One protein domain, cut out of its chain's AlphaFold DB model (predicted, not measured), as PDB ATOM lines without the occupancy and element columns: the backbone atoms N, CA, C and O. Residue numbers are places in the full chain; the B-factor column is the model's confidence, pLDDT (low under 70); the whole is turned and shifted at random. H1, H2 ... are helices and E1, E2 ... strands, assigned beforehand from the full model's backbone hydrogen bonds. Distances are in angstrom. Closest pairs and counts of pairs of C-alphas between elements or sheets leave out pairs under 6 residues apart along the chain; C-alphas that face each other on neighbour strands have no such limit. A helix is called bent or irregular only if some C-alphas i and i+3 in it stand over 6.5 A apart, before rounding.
ATOM      1  N   ILE A   7     358.949 242.356 533.609       89.56
ATOM      2  CA  ILE A   7     357.953 242.181 532.557       89.56
ATOM      3  C   ILE A   7     357.185 240.884 532.764       89.56
ATOM      4  O   ILE A   7     357.671 239.938 533.385       89.56
ATOM      5  N   MET A   8     355.977 240.854 532.212       88.38
ATOM      6  CA  MET A   8     355.118 239.681 532.202       88.38
ATOM      7  C   MET A   8     355.125 239.076 530.810       88.38
ATOM      8  O   MET A   8     354.850 239.764 529.831       88.38
ATOM      9  N   THR A   9     355.428 237.789 530.710       88.00
ATOM     10  CA  THR A   9     355.393 237.057 529.443       88.00
ATOM     11  C   THR A   9     354.251 236.063 529.449       88.00
ATOM     12  O   THR A   9     354.074 235.349 530.433       88.00
ATOM     13  N   VAL A  10     353.493 236.022 528.353       86.44
ATOM     14  CA  VAL A  10     352.386 235.091 528.139       86.44
ATOM     15  C   VAL A  10     352.787 234.074 527.076       86.44
ATOM     16  O   VAL A  10     353.140 234.440 525.950       86.44
ATOM     17  N   MET A  11     352.695 232.800 527.438       86.44
ATOM     18  CA  MET A  11     352.926 231.664 526.555       86.44
ATOM     19  C   MET A  11     351.611 230.939 526.271       86.44
ATOM     20  O   MET A  11     350.769 230.779 527.157       86.44
ATOM     21  N   GLY A  12     351.443 230.485 525.036       85.50
ATOM     22  CA  GLY A  12     350.328 229.669 524.582       85.50
ATOM     23  C   GLY A  12     350.737 228.223 524.523       85.50
ATOM     24  O   GLY A  12     351.723 227.909 523.871       85.50
ATOM     25  N   CYS A  13     349.995 227.345 525.183       82.94
ATOM     26  CA  CYS A  13     350.317 225.930 525.206       82.94
ATOM     27  C   CYS A  13     349.237 225.102 524.512       82.94
ATOM     28  O   CYS A  13     348.057 225.476 524.470       82.94
ATOM     29  N   ASP A  14     349.657 223.960 523.980       79.25
ATOM     30  CA  ASP A  14     348.761 222.907 523.513       79.25
ATOM     31  C   ASP A  14     347.938 222.292 524.664       79.25
ATOM     32  O   ASP A  14     348.104 222.635 525.836       79.25
ATOM     33  N   CYS A  15     346.996 221.402 524.335       76.12
ATOM     34  CA  CYS A  15     346.102 220.777 525.320       76.12
ATOM     35  C   CYS A  15     346.844 219.988 526.411       76.12
ATOM     36  O   CYS A  15     346.324 219.868 527.520       76.12
ATOM     37  N   ASP A  16     348.034 219.472 526.096       68.88
ATOM     38  CA  ASP A  16     348.862 218.681 527.009       68.88
ATOM     39  C   ASP A  16     349.882 219.534 527.773       68.88
ATOM     40  O   ASP A  16     350.604 219.027 528.633       68.88
ATOM     41  N   ALA A  17     349.945 220.828 527.455       68.62
ATOM     42  CA  ALA A  17     350.873 221.809 527.988       68.62
ATOM     43  C   ALA A  17     352.357 221.405 527.907       68.62
ATOM     44  O   ALA A  17     353.182 221.848 528.708       68.62
ATOM     45  N   LYS A  18     352.692 220.549 526.937       70.25
ATOM     46  CA  LYS A  18     354.052 220.030 526.721       70.25
ATOM     47  C   LYS A  18     354.870 220.960 525.847       70.25
ATOM     48  O   LYS A  18     356.091 221.000 525.966       70.25
ATOM     49  N   GLN A  19     354.193 221.683 524.963       71.81
ATOM     50  CA  GLN A  19     354.805 222.656 524.078       71.81
ATOM     51  C   GLN A  19     354.086 223.983 524.270       71.81
ATOM     52  O   GLN A  19     352.887 224.102 524.015       71.81
ATOM     53  N   CYS A  20     354.828 224.966 524.772       81.81
ATOM     54  CA  CYS A  20     354.352 226.325 524.956       81.81
ATOM     55  C   CYS A  20     355.140 227.256 524.037       81.81
ATOM     56  O   CYS A  20     356.370 227.251 524.040       81.81
ATOM     57  N   GLU A  21     354.426 228.062 523.271       82.56
ATOM     58  CA  GLU A  21     354.978 229.046 522.356       82.56
ATOM     59  C   GLU A  21     354.830 230.450 522.935       82.56
ATOM     60  O   GLU A  21     353.852 230.768 523.618       82.56
ATOM     61  N   TYR A  22     355.801 231.311 522.647       85.38
ATOM     62  CA  TYR A  22     355.684 232.723 522.961       85.38
ATOM     63  C   TYR A  22     354.563 233.372 522.156       85.38
ATOM     64  O   TYR A  22     354.612 233.414 520.932       85.38
ATOM     65  N   ILE A  23     353.582 233.930 522.865       84.31
ATOM     66  CA  ILE A  23     352.533 234.737 522.241       84.31
ATOM     67  C   ILE A  23     352.948 236.201 522.272       84.31
ATOM     68  O   ILE A  23     352.980 236.876 521.245       84.31
ATOM     69  N   ARG A  24     353.180 236.723 523.482       84.00
ATOM     70  CA  ARG A  24     353.424 238.148 523.705       84.00
ATOM     71  C   ARG A  24     353.973 238.424 525.096       84.00
ATOM     72  O   ARG A  24     353.700 237.703 526.054       84.00
ATOM     73  N   THR A  25     354.636 239.559 525.216       85.81
ATOM     74  CA  THR A  25     354.920 240.219 526.489       85.81
ATOM     75  C   THR A  25     353.804 241.227 526.771       85.81
ATOM     76  O   THR A  25     353.206 241.780 525.845       85.81
ATOM     77  N   ALA A  26     353.440 241.415 528.039       85.06
ATOM     78  CA  ALA A  26     352.500 242.461 528.421       85.06
ATOM     79  C   ALA A  26     353.069 243.836 528.052       85.06
ATOM     80  O   ALA A  26     354.274 244.060 528.132       85.06
ATOM     81  N   ASP A  27     352.192 244.757 527.661       77.38
ATOM     82  CA  ASP A  27     352.600 246.098 527.228       77.38
ATOM     83  C   ASP A  27     353.063 246.962 528.419       77.38
ATOM     84  O   ASP A  27     353.797 247.933 528.253       77.38
ATOM     85  N   ALA A  28     352.660 246.577 529.635       80.50
ATOM     86  CA  ALA A  28     353.106 247.176 530.884       80.50
ATOM     87  C   ALA A  28     354.414 246.540 531.387       80.50
ATOM     88  O   ALA A  28     354.632 245.333 531.273       80.50
ATOM     89  N   GLY A  29     355.263 247.368 531.996       84.06
ATOM     90  CA  GLY A  29     356.408 246.939 532.795       84.06
ATOM     91  C   GLY A  29     356.218 247.338 534.257       84.06
ATOM     92  O   GLY A  29     355.591 248.354 534.556       84.06
ATOM     93  N   TRP A  30     356.779 246.551 535.169       89.75
ATOM     94  CA  TRP A  30     356.684 246.756 536.612       89.75
ATOM     95  C   TRP A  30     358.054 247.053 537.213       89.75
ATOM     96  O   TRP A  30     359.096 246.607 536.730       89.75
ATOM     97  N   THR A  31     358.051 247.791 538.319       87.94
ATOM     98  CA  THR A  31     359.253 248.094 539.108       87.94
ATOM     99  C   THR A  31     359.540 247.036 540.176       87.94
ATOM    100  O   THR A  31     360.606 247.059 540.789       87.94
ATOM    101  N   SER A  32     358.605 246.104 540.403       85.75
ATOM    102  CA  SER A  32     358.686 245.051 541.415       85.75
ATOM    103  C   SER A  32     358.017 243.762 540.940       85.75
ATOM    104  O   SER A  32     356.963 243.797 540.302       85.75
ATOM    105  N   MET A  33     358.599 242.616 541.313       82.62
ATOM    106  CA  MET A  33     358.031 241.291 541.032       82.62
ATOM    107  C   MET A  33     356.623 241.157 541.621       82.62
ATOM    108  O   MET A  33     355.714 240.681 540.951       82.62
ATOM    109  N   ARG A  34     356.418 241.658 542.845       85.75
ATOM    110  CA  ARG A  34     355.139 241.544 543.556       85.75
ATOM    111  C   ARG A  34     354.006 242.293 542.854       85.75
ATOM    112  O   ARG A  34     352.872 241.825 542.863       85.75
ATOM    113  N   ASP A  35     354.301 243.452 542.265       87.75
ATOM    114  CA  ASP A  35     353.293 244.214 541.524       87.75
ATOM    115  C   ASP A  35     352.925 243.505 540.215       87.75
ATOM    116  O   ASP A  35     351.744 243.402 539.895       87.75
ATOM    117  N   CYS A  36     353.912 242.919 539.528       88.56
ATOM    118  CA  CYS A  36     353.665 242.094 538.347       88.56
ATOM    119  C   CYS A  36     352.810 240.859 538.681       88.56
ATOM    120  O   CYS A  36     351.811 240.595 538.015       88.56
ATOM    121  N   GLU A  37     353.147 240.128 539.750       85.06
ATOM    122  CA  GLU A  37     352.401 238.938 540.185       85.06
ATOM    123  C   GLU A  37     350.958 239.263 540.594       85.06
ATOM    124  O   GLU A  37     350.043 238.491 540.296       85.06
ATOM    125  N   ARG A  38     350.732 240.418 541.236       87.56
ATOM    126  CA  ARG A  38     349.387 240.897 541.590       87.56
ATOM    127  C   ARG A  38     348.527 241.123 540.347       87.56
ATOM    128  O   ARG A  38     347.337 240.800 540.352       87.56
ATOM    129  N   ASP A  39     349.118 241.679 539.298       88.62
ATOM    130  CA  ASP A  39     348.392 242.058 538.088       88.62
ATOM    131  C   ASP A  39     348.248 240.876 537.104       88.62
ATOM    132  O   ASP A  39     347.382 240.895 536.228       88.62
ATOM    133  N   LEU A  40     349.005 239.792 537.310       83.25
ATOM    134  CA  LEU A  40     349.067 238.610 536.442       83.25
ATOM    135  C   LEU A  40     347.702 237.967 536.164       83.25
ATOM    136  O   LEU A  40     347.339 237.729 535.014       83.25
ATOM    137  N   SER A  41     346.897 237.727 537.203       80.88
ATOM    138  CA  SER A  41     345.564 237.126 537.035       80.88
ATOM    139  C   SER A  41     344.625 238.035 536.235       80.88
ATOM    140  O   SER A  41     343.852 237.560 535.402       80.88
ATOM    141  N   ARG A  42     344.712 239.355 536.448       85.12
ATOM    142  CA  ARG A  42     343.899 240.344 535.729       85.12
ATOM    143  C   ARG A  42     344.274 240.381 534.250       85.12
ATOM    144  O   ARG A  42     343.379 240.365 533.411       85.12
ATOM    145  N   GLU A  43     345.569 240.383 533.954       86.00
ATOM    146  CA  GLU A  43     346.095 240.382 532.588       86.00
ATOM    147  C   GLU A  43     345.743 239.118 531.809       86.00
ATOM    148  O   GLU A  43     345.455 239.199 530.620       86.00
ATOM    149  N   ILE A  44     345.730 237.955 532.462       81.50
ATOM    150  CA  ILE A  44     345.284 236.693 531.857       81.50
ATOM    151  C   ILE A  44     343.771 236.723 531.600       81.50
ATOM    152  O   ILE A  44     343.317 236.361 530.515       81.50
ATOM    153  N   LYS A  45     342.974 237.159 532.586       81.56
ATOM    154  CA  LYS A  45     341.501 237.178 532.506       81.56
ATOM    155  C   LYS A  45     340.967 238.201 531.504       81.56
ATOM    156  O   LYS A  45     339.872 238.015 530.975       81.56
ATOM    157  N   SER A  46     341.705 239.280 531.244       82.25
ATOM    158  CA  SER A  46     341.331 240.272 530.233       82.25
ATOM    159  C   SER A  46     341.478 239.738 528.803       82.25
ATOM    160  O   SER A  46     340.841 240.274 527.893       82.25
ATOM    161  N   ARG A  47     342.245 238.656 528.592       78.94
ATOM    162  CA  ARG A  47     342.422 238.029 527.275       78.94
ATOM    163  C   ARG A  47     341.175 237.261 526.868       78.94
ATOM    164  O   ARG A  47     340.661 236.422 527.611       78.94
ATOM    165  N   LYS A  48     340.707 237.514 525.648       70.50
ATOM    166  CA  LYS A  48     339.508 236.868 525.086       70.50
ATOM    167  C   LYS A  48     339.750 236.239 523.711       70.50
ATOM    168  O   LYS A  48     338.949 235.424 523.265       70.50
ATOM    169  N   ASP A  49     340.862 236.573 523.076       66.38
ATOM    170  CA  ASP A  49     341.103 236.467 521.638       66.38
ATOM    171  C   ASP A  49     342.331 235.614 521.275       66.38
ATOM    172  O   ASP A  49     342.853 235.708 520.171       66.38
ATOM    173  N   MET A  50     342.787 234.740 522.174       69.81
ATOM    174  CA  MET A  50     343.905 233.837 521.888       69.81
ATOM    175  C   MET A  50     343.427 232.463 521.397       69.81
ATOM    176  O   MET A  50     342.433 231.921 521.884       69.81
ATOM    177  N   SER A  51     344.161 231.882 520.444       80.38
ATOM    178  CA  SER A  51     343.844 230.586 519.818       80.38
ATOM    179  C   SER A  51     344.250 229.364 520.650       80.38
ATOM    180  O   SER A  51     343.933 228.244 520.260       80.38
ATOM    181  N   TYR A  52     344.897 229.547 521.803       83.19
ATOM    182  CA  TYR A  52     345.443 228.436 522.586       83.19
ATOM    183  C   TYR A  52     344.443 227.891 523.619       83.19
ATOM    184  O   TYR A  52     343.785 228.670 524.316       83.19
ATOM    185  N   PRO A  53     344.311 226.564 523.774       83.69
ATOM    186  CA  PRO A  53     343.449 225.967 524.796       83.69
ATOM    187  C   PRO A  53     343.941 226.259 526.222       83.69
ATOM    188  O   PRO A  53     343.122 226.386 527.140       83.69
ATOM    189  N   LEU A  54     345.255 226.410 526.400       84.44
ATOM    190  CA  LEU A  54     345.917 226.745 527.655       84.44
ATOM    191  C   LEU A  54     346.850 227.938 527.447       84.44
ATOM    192  O   LEU A  54     347.499 228.053 526.410       84.44
ATOM    193  N   ILE A  55     346.940 228.812 528.444       86.69
ATOM    194  CA  ILE A  55     347.954 229.867 528.489       86.69
ATOM    195  C   ILE A  55     348.646 229.858 529.842       86.69
ATOM    196  O   ILE A  55     348.017 229.611 530.875       86.69
ATOM    197  N   THR A  56     349.940 230.148 529.834       84.12
ATOM    198  CA  THR A  56     350.708 230.413 531.046       84.12
ATOM    199  C   THR A  56     351.219 231.842 531.016       84.12
ATOM    200  O   THR A  56     351.527 232.373 529.950       84.12
ATOM    201  N   ALA A  57     351.296 232.490 532.173       85.25
ATOM    202  CA  ALA A  57     352.017 233.749 532.287       85.25
ATOM    203  C   ALA A  57     352.992 233.711 533.454       85.25
ATOM    204  O   ALA A  57     352.711 233.091 534.482       85.25
ATOM    205  N   ALA A  58     354.123 234.386 533.281       85.56
ATOM    206  CA  ALA A  58     355.167 234.494 534.286       85.56
ATOM    207  C   ALA A  58     355.740 235.911 534.318       85.56
ATOM    208  O   ALA A  58     355.906 236.555 533.279       85.56
ATOM    209  N   CYS A  59     356.064 236.366 535.524       87.88
ATOM    210  CA  CYS A  59     356.796 237.601 535.760       87.88
ATOM    211  C   CYS A  59     358.288 237.310 535.887       87.88
ATOM    212  O   CYS A  59     358.694 236.312 536.479       87.88
ATOM    213  N   GLY A  60     359.113 238.202 535.355       85.88
ATOM    214  CA  GLY A  60     360.554 238.106 535.514       85.88
ATOM    215  C   GLY A  60     361.264 239.375 535.081       85.88
ATOM    216  O   GLY A  60     360.657 240.242 534.446       85.88
ATOM    217  N   PRO A  61     362.552 239.514 535.418       85.50
ATOM    218  CA  PRO A  61     363.346 240.613 534.899       85.50
ATOM    219  C   PRO A  61     363.406 240.516 533.373       85.50
ATOM    220  O   PRO A  61     363.474 239.421 532.814       85.50
ATOM    221  N   ALA A  62     363.372 241.667 532.710       82.94
ATOM    222  CA  ALA A  62     363.431 241.738 531.263       82.94
ATOM    223  C   ALA A  62     364.788 241.233 530.754       82.94
ATOM    224  O   ALA A  62     365.826 241.854 530.995       82.94
ATOM    225  N   ALA A  63     364.774 240.125 530.020       76.56
ATOM    226  CA  ALA A  63     365.896 239.639 529.231       76.56
ATOM    227  C   ALA A  63     365.576 239.718 527.742       76.56
ATOM    228  O   ALA A  63     364.421 239.662 527.331       76.56
ATOM    229  N   ARG A  64     366.617 239.838 526.916       70.19
ATOM    230  CA  ARG A  64     366.481 239.734 525.461       70.19
ATOM    231  C   ARG A  64     366.722 238.292 525.036       70.19
ATOM    232  O   ARG A  64     367.783 237.745 525.314       70.19
ATOM    233  N   SER A  65     365.766 237.720 524.318       67.69
ATOM    234  CA  SER A  65     365.879 236.431 523.636       67.69
ATOM    235  C   SER A  65     365.472 236.622 522.182       67.69
ATOM    236  O   SER A  65     364.389 237.139 521.918       67.69
ATOM    237  N   ASN A  66     366.349 236.277 521.235       65.62
ATOM    238  CA  ASN A  66     366.092 236.367 519.789       65.62
ATOM    239  C   ASN A  66     365.406 237.684 519.355       65.62
ATOM    240  O   ASN A  66     364.414 237.682 518.629       65.62
ATOM    241  N   GLY A  67     365.898 238.823 519.858       68.69
ATOM    242  CA  GLY A  67     365.370 240.156 519.532       68.69
ATOM    243  C   GLY A  67     364.125 240.603 520.312       68.69
ATOM    244  O   GLY A  67     363.770 241.774 520.221       68.69
ATOM    245  N   HIS A  68     363.520 239.736 521.126       67.94
ATOM    246  CA  HIS A  68     362.317 240.019 521.917       67.94
ATOM    247  C   HIS A  68     362.639 240.142 523.411       67.94
ATOM    248  O   HIS A  68     363.556 239.489 523.908       67.94
ATOM    249  N   LEU A  69     361.890 240.983 524.135       76.06
ATOM    250  CA  LEU A  69     361.984 241.082 525.594       76.06
ATOM    251  C   LEU A  69     361.082 240.028 526.242       76.06
ATOM    252  O   LEU A  69     359.869 240.084 526.060       76.06
ATOM    253  N   LEU A  70     361.674 239.109 527.005       79.81
ATOM    254  CA  LEU A  70     361.001 238.027 527.727       79.81
ATOM    255  C   LEU A  70     361.372 238.060 529.212       79.81
ATOM    256  O   LEU A  70     362.459 238.504 529.585       79.81
ATOM    257  N   ALA A  71     360.480 237.567 530.063       75.56
ATOM    258  CA  ALA A  71     360.803 237.296 531.452       75.56
ATOM    259  C   ALA A  71     361.918 236.238 531.513       75.56
ATOM    260  O   ALA A  71     361.810 235.186 530.881       75.56
ATOM    261  N   SER A  72     362.978 236.491 532.287       64.06
ATOM    262  CA  SER A  72     363.993 235.476 532.604       64.06
ATOM    263  C   SER A  72     363.419 234.429 533.555       64.06
ATOM    264  O   SER A  72     363.685 234.441 534.754       64.06
ATOM    265  N   VAL A  73     362.597 233.536 533.024       58.38
ATOM    266  CA  VAL A  73     362.114 232.350 533.725       58.38
ATOM    267  C   VAL A  73     362.981 231.189 533.260       58.38
ATOM    268  O   VAL A  73     363.077 230.943 532.059       58.38
ATOM    269  N   SER A  74     363.638 230.480 534.181       43.47
ATOM    270  CA  SER A  74     364.285 229.216 533.816       43.47
ATOM    271  C   SER A  74     363.201 228.306 533.213       43.47
ATOM    272  O   SER A  74     362.140 228.175 533.830       43.47
ATOM    273  N   PRO A  75     363.398 227.714 532.019       40.06
ATOM    274  CA  PRO A  75     362.331 227.132 531.194       40.06
ATOM    275  C   PRO A  75     361.692 225.868 531.779       40.06
ATOM    276  O   PRO A  75     360.891 225.209 531.121       40.06
ATOM    277  N   LYS A  76     361.984 225.530 533.035       34.09
ATOM    278  CA  LYS A  76     361.271 224.496 533.767       34.09
ATOM    279  C   LYS A  76     359.920 225.044 534.243       34.09
ATOM    280  O   LYS A  76     359.635 225.081 535.436       34.09
ATOM    281  N   ILE A  77     359.063 225.435 533.295       44.28
ATOM    282  CA  ILE A  77     357.614 225.497 533.503       44.28
ATOM    283  C   ILE A  77     357.174 224.041 533.695       44.28
ATOM    284  O   ILE A  77     356.689 223.375 532.788       44.28
ATOM    285  N   THR A  78     357.443 223.495 534.882       34.78
ATOM    286  CA  THR A  78     356.851 222.236 535.311       34.78
ATOM    287  C   THR A  78     355.443 222.606 535.719       34.78
ATOM    288  O   THR A  78     355.193 222.984 536.860       34.78
ATOM    289  N   ILE A  79     354.513 222.561 534.768       41.56
ATOM    290  CA  ILE A  79     353.115 222.390 535.152       41.56
ATOM    291  C   ILE A  79     353.109 221.086 535.945       41.56
ATOM    292  O   ILE A  79     353.632 220.097 535.423       41.56
ATOM    293  N   PRO A  80     352.637 221.066 537.204       37.84
ATOM    294  CA  PRO A  80     352.588 219.835 537.966       37.84
ATOM    295  C   PRO A  80     351.708 218.856 537.192       37.84
ATOM    296  O   PRO A  80     350.483 218.972 537.162       37.84
ATOM    297  N   VAL A  96     368.035 231.167 547.381       29.47
ATOM    298  CA  VAL A  96     366.562 231.124 547.406       29.47
ATOM    299  C   VAL A  96     366.031 231.390 545.991       29.47
ATOM    300  O   VAL A  96     366.118 232.535 545.533       29.47
ATOM    301  N   PRO A  97     365.502 230.380 545.274       35.03
ATOM    302  CA  PRO A  97     364.803 230.652 544.041       35.03
ATOM    303  C   PRO A  97     363.519 231.357 544.459       35.03
ATOM    304  O   PRO A  97     362.672 230.795 545.151       35.03
ATOM    305  N   VAL A  98     363.379 232.632 544.097       39.25
ATOM    306  CA  VAL A  98     362.053 233.245 544.066       39.25
ATOM    307  C   VAL A  98     361.355 232.531 542.921       39.25
ATOM    308  O   VAL A  98     361.553 232.902 541.767       39.25
ATOM    309  N   GLU A  99     360.676 231.422 543.215       49.12
ATOM    310  CA  GLU A  99     359.945 230.671 542.205       49.12
ATOM    311  C   GLU A  99     358.973 231.651 541.542       49.12
ATOM    312  O   GLU A  99     358.089 232.184 542.220       49.12
ATOM    313  N   PRO A 100     359.170 231.972 540.253       56.69
ATOM    314  CA  PRO A 100     358.315 232.930 539.583       56.69
ATOM    315  C   PRO A 100     356.912 232.345 539.610       56.69
ATOM    316  O   PRO A 100     356.709 231.204 539.184       56.69
ATOM    317  N   ARG A 101     355.940 233.086 540.153       64.19
ATOM    318  CA  ARG A 101     354.560 232.605 540.173       64.19
ATOM    319  C   ARG A 101     354.066 232.477 538.739       64.19
ATOM    320  O   ARG A 101     353.732 233.466 538.089       64.19
ATOM    321  N   VAL A 102     354.032 231.241 538.254       71.12
ATOM    322  CA  VAL A 102     353.436 230.890 536.971       71.12
ATOM    323  C   VAL A 102     351.957 230.619 537.204       71.12
ATOM    324  O   VAL A 102     351.599 229.750 537.999       71.12
ATOM    325  N   ILE A 103     351.085 231.344 536.506       76.25
ATOM    326  CA  ILE A 103     349.654 231.022 536.484       76.25
ATOM    327  C   ILE A 103     349.338 230.298 535.186       76.25
ATOM    328  O   ILE A 103     349.605 230.811 534.103       76.25
ATOM    329  N   LEU A 104     348.715 229.126 535.318       80.19
ATOM    330  CA  LEU A 104     348.079 228.401 534.226       80.19
ATOM    331  C   LEU A 104     346.600 228.789 534.163       80.19
ATOM    332  O   LEU A 104     345.886 228.743 535.174       80.19
ATOM    333  N   ALA A 105     346.130 229.142 532.972       81.44
ATOM    334  CA  ALA A 105     344.727 229.403 532.715       81.44
ATOM    335  C   ALA A 105     344.215 228.602 531.525       81.44
ATOM    336  O   ALA A 105     344.874 228.474 530.493       81.44
ATOM    337  N   LYS A 106     343.003 228.074 531.681       83.94
ATOM    338  CA  LYS A 106     342.317 227.274 530.673       83.94
ATOM    339  C   LYS A 106     341.278 228.114 529.953       83.94
ATOM    340  O   LYS A 106     340.539 228.878 530.579       83.94
ATOM    341  N   ARG A 107     341.198 227.943 528.636       84.00
ATOM    342  CA  ARG A 107     340.179 228.585 527.811       84.00
ATOM    343  C   ARG A 107     338.806 227.982 528.098       84.00
ATOM    344  O   ARG A 107     338.626 226.767 528.134       84.00
ATOM    345  N   THR A 108     337.819 228.848 528.272       81.12
ATOM    346  CA  THR A 108     336.401 228.502 528.414       81.12
ATOM    347  C   THR A 108     335.587 229.273 527.378       81.12
ATOM    348  O   THR A 108     336.083 230.218 526.762       81.12
ATOM    349  N   ARG A 109     334.298 228.939 527.234       80.62
ATOM    350  CA  ARG A 109     333.362 229.710 526.391       80.62
ATOM    351  C   ARG A 109     333.226 231.187 526.799       80.62
ATOM    352  O   ARG A 109     332.725 231.981 526.017       80.62
ATOM    353  N   PHE A 110     333.641 231.543 528.017       77.69
ATOM    354  CA  PHE A 110     333.545 232.896 528.572       77.69
ATOM    355  C   PHE A 110     334.907 233.609 528.681       77.69
ATOM    356  O   PHE A 110     334.971 234.699 529.245       77.69
ATOM    357  N   GLY A 111     335.990 233.015 528.162       81.50
ATOM    358  CA  GLY A 111     337.367 233.522 528.282       81.50
ATOM    359  C   GLY A 111     338.277 232.590 529.085       81.50
ATOM    360  O   GLY A 111     337.932 231.428 529.313       81.50
ATOM    361  N   TYR A 112     339.445 233.071 529.510       82.50
ATOM    362  CA  TYR A 112     340.386 232.281 530.312       82.50
ATOM    363  C   TYR A 112     340.032 232.298 531.804       82.50
ATOM    364  O   TYR A 112     339.729 233.345 532.372       82.50
ATOM    365  N   GLN A 113     340.093 231.132 532.448       79.81
ATOM    366  CA  GLN A 113     339.960 230.982 533.903       79.81
ATOM    367  C   GLN A 113     341.229 230.350 534.466       79.81
ATOM    368  O   GLN A 113     341.747 229.399 533.876       79.81
ATOM    369  N   THR A 114     341.746 230.864 535.586       78.31
ATOM    370  CA  THR A 114     342.940 230.273 536.203       78.31
ATOM    371  C   THR A 114     342.582 228.920 536.811       78.31
ATOM    372  O   THR A 114     341.455 228.705 537.263       78.31
ATOM    373  N   VAL A 115     343.527 227.979 536.825       68.31
ATOM    374  CA  VAL A 115     343.268 226.642 537.390       68.31
ATOM    375  C   VAL A 115     342.925 226.733 538.883       68.31
ATOM    376  O   VAL A 115     342.026 226.034 539.346       68.31
ATOM    377  N   THR A 116     343.535 227.664 539.618       61.47
ATOM    378  CA  THR A 116     343.202 227.919 541.030       61.47
ATOM    379  C   THR A 116     341.754 228.382 541.220       61.47
ATOM    380  O   THR A 116     341.082 227.864 542.106       61.47
TER     381      THR A 116
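AT A GLANCE: This is residues 7 to 80 and 96 to 116 of the 145 residues of an uncharacterized protein of Phyllobacterium salinisoli (UniProt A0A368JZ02). A strongly twisted antiparallel sheet of six strands curls round one helix, H1. The long strand E3 has E1 and E5 along its two sides; E2 continues the sheet beyond E1, E6 continues it beyond E5, and E4 pairs with E3 past a sharp bend. The printed part has 95 residues, with one named helix and six named strands in the order E1 E2 H1 E3 E4 E5 E6, and its class is mixed, helices and strands. It is compact, with a radius of gyration of the C-alphas of 12.5 A, and spans 35 by 29 by 24 A.

IN THESE COORDINATES: Find C-alpha 7 at (357.953, 242.181, 532.557); from there E1 runs over residues 7 to 13, 19.4 A long. E2, residues 20 to 30, covers 23.6 A and bends by 77 degrees at residue 27. H1, residues 33 to 45, begins at C-alpha 33 at (358.031, 241.291, 541.032) and is 19.0 A long; it is irregular, with C-alphas 38 and 41 7.0 A apart. E3, residues 54 to 65, measures 22.5 A and bends by 109 degrees at residue 62. E4 is residues 68 to 71. Past the cut, E5 takes residues 103 to 108, 15.7 A long, and E6 residues 111 to 114, ending at C-alpha 114 at (342.940, 230.273, 536.203).

HOW THE PARTS SIT: Begin at E1, which has E2 on one side and E3 on the other side. E1 and E2 form a hairpin, where N 10 and O 24 are 2.9 A apart, within hydrogen-bond range. E1 and E3 are antiparallel at 138 degrees, with N 9 and O 58 at 2.9 A. The pairing of E3 is staggered: look at residues 54 to 57 for E5, where N 55 and O 105 are 2.9 A apart, and at residues 62 to 65 for E4, where N 63 and O 70 are 2.9 A apart. E3 and E4 are a hairpin, and so are E5 and E6, with N 108 and O 111 at 2.8 A. E2, E4 and E6 are edge strands; E2 and E6 are apart. H1 is on this sheet; its closest C-alphas to E3 are those of Cys 36 and Cys 59, 6.1 A, and to E6 those of Lys 45 and Tyr 112, 5.5 A. In H1, 7 of 9 O i to N i+4 pairs are within hydrogen-bond range.

THE WHOLE: The two C-alphas farthest apart are those of Val 96 and Arg 109, 39.3 A. Residues 81 to 95 are not printed, and C-alphas 80 and 96 are 20.3 A apart across this cut. Of the links that are printed whole, none is long. The mean pLDDT of the printed part is 74.9; look for values under 70 in 25 residues, among them 72 to 80 and 96 to 101.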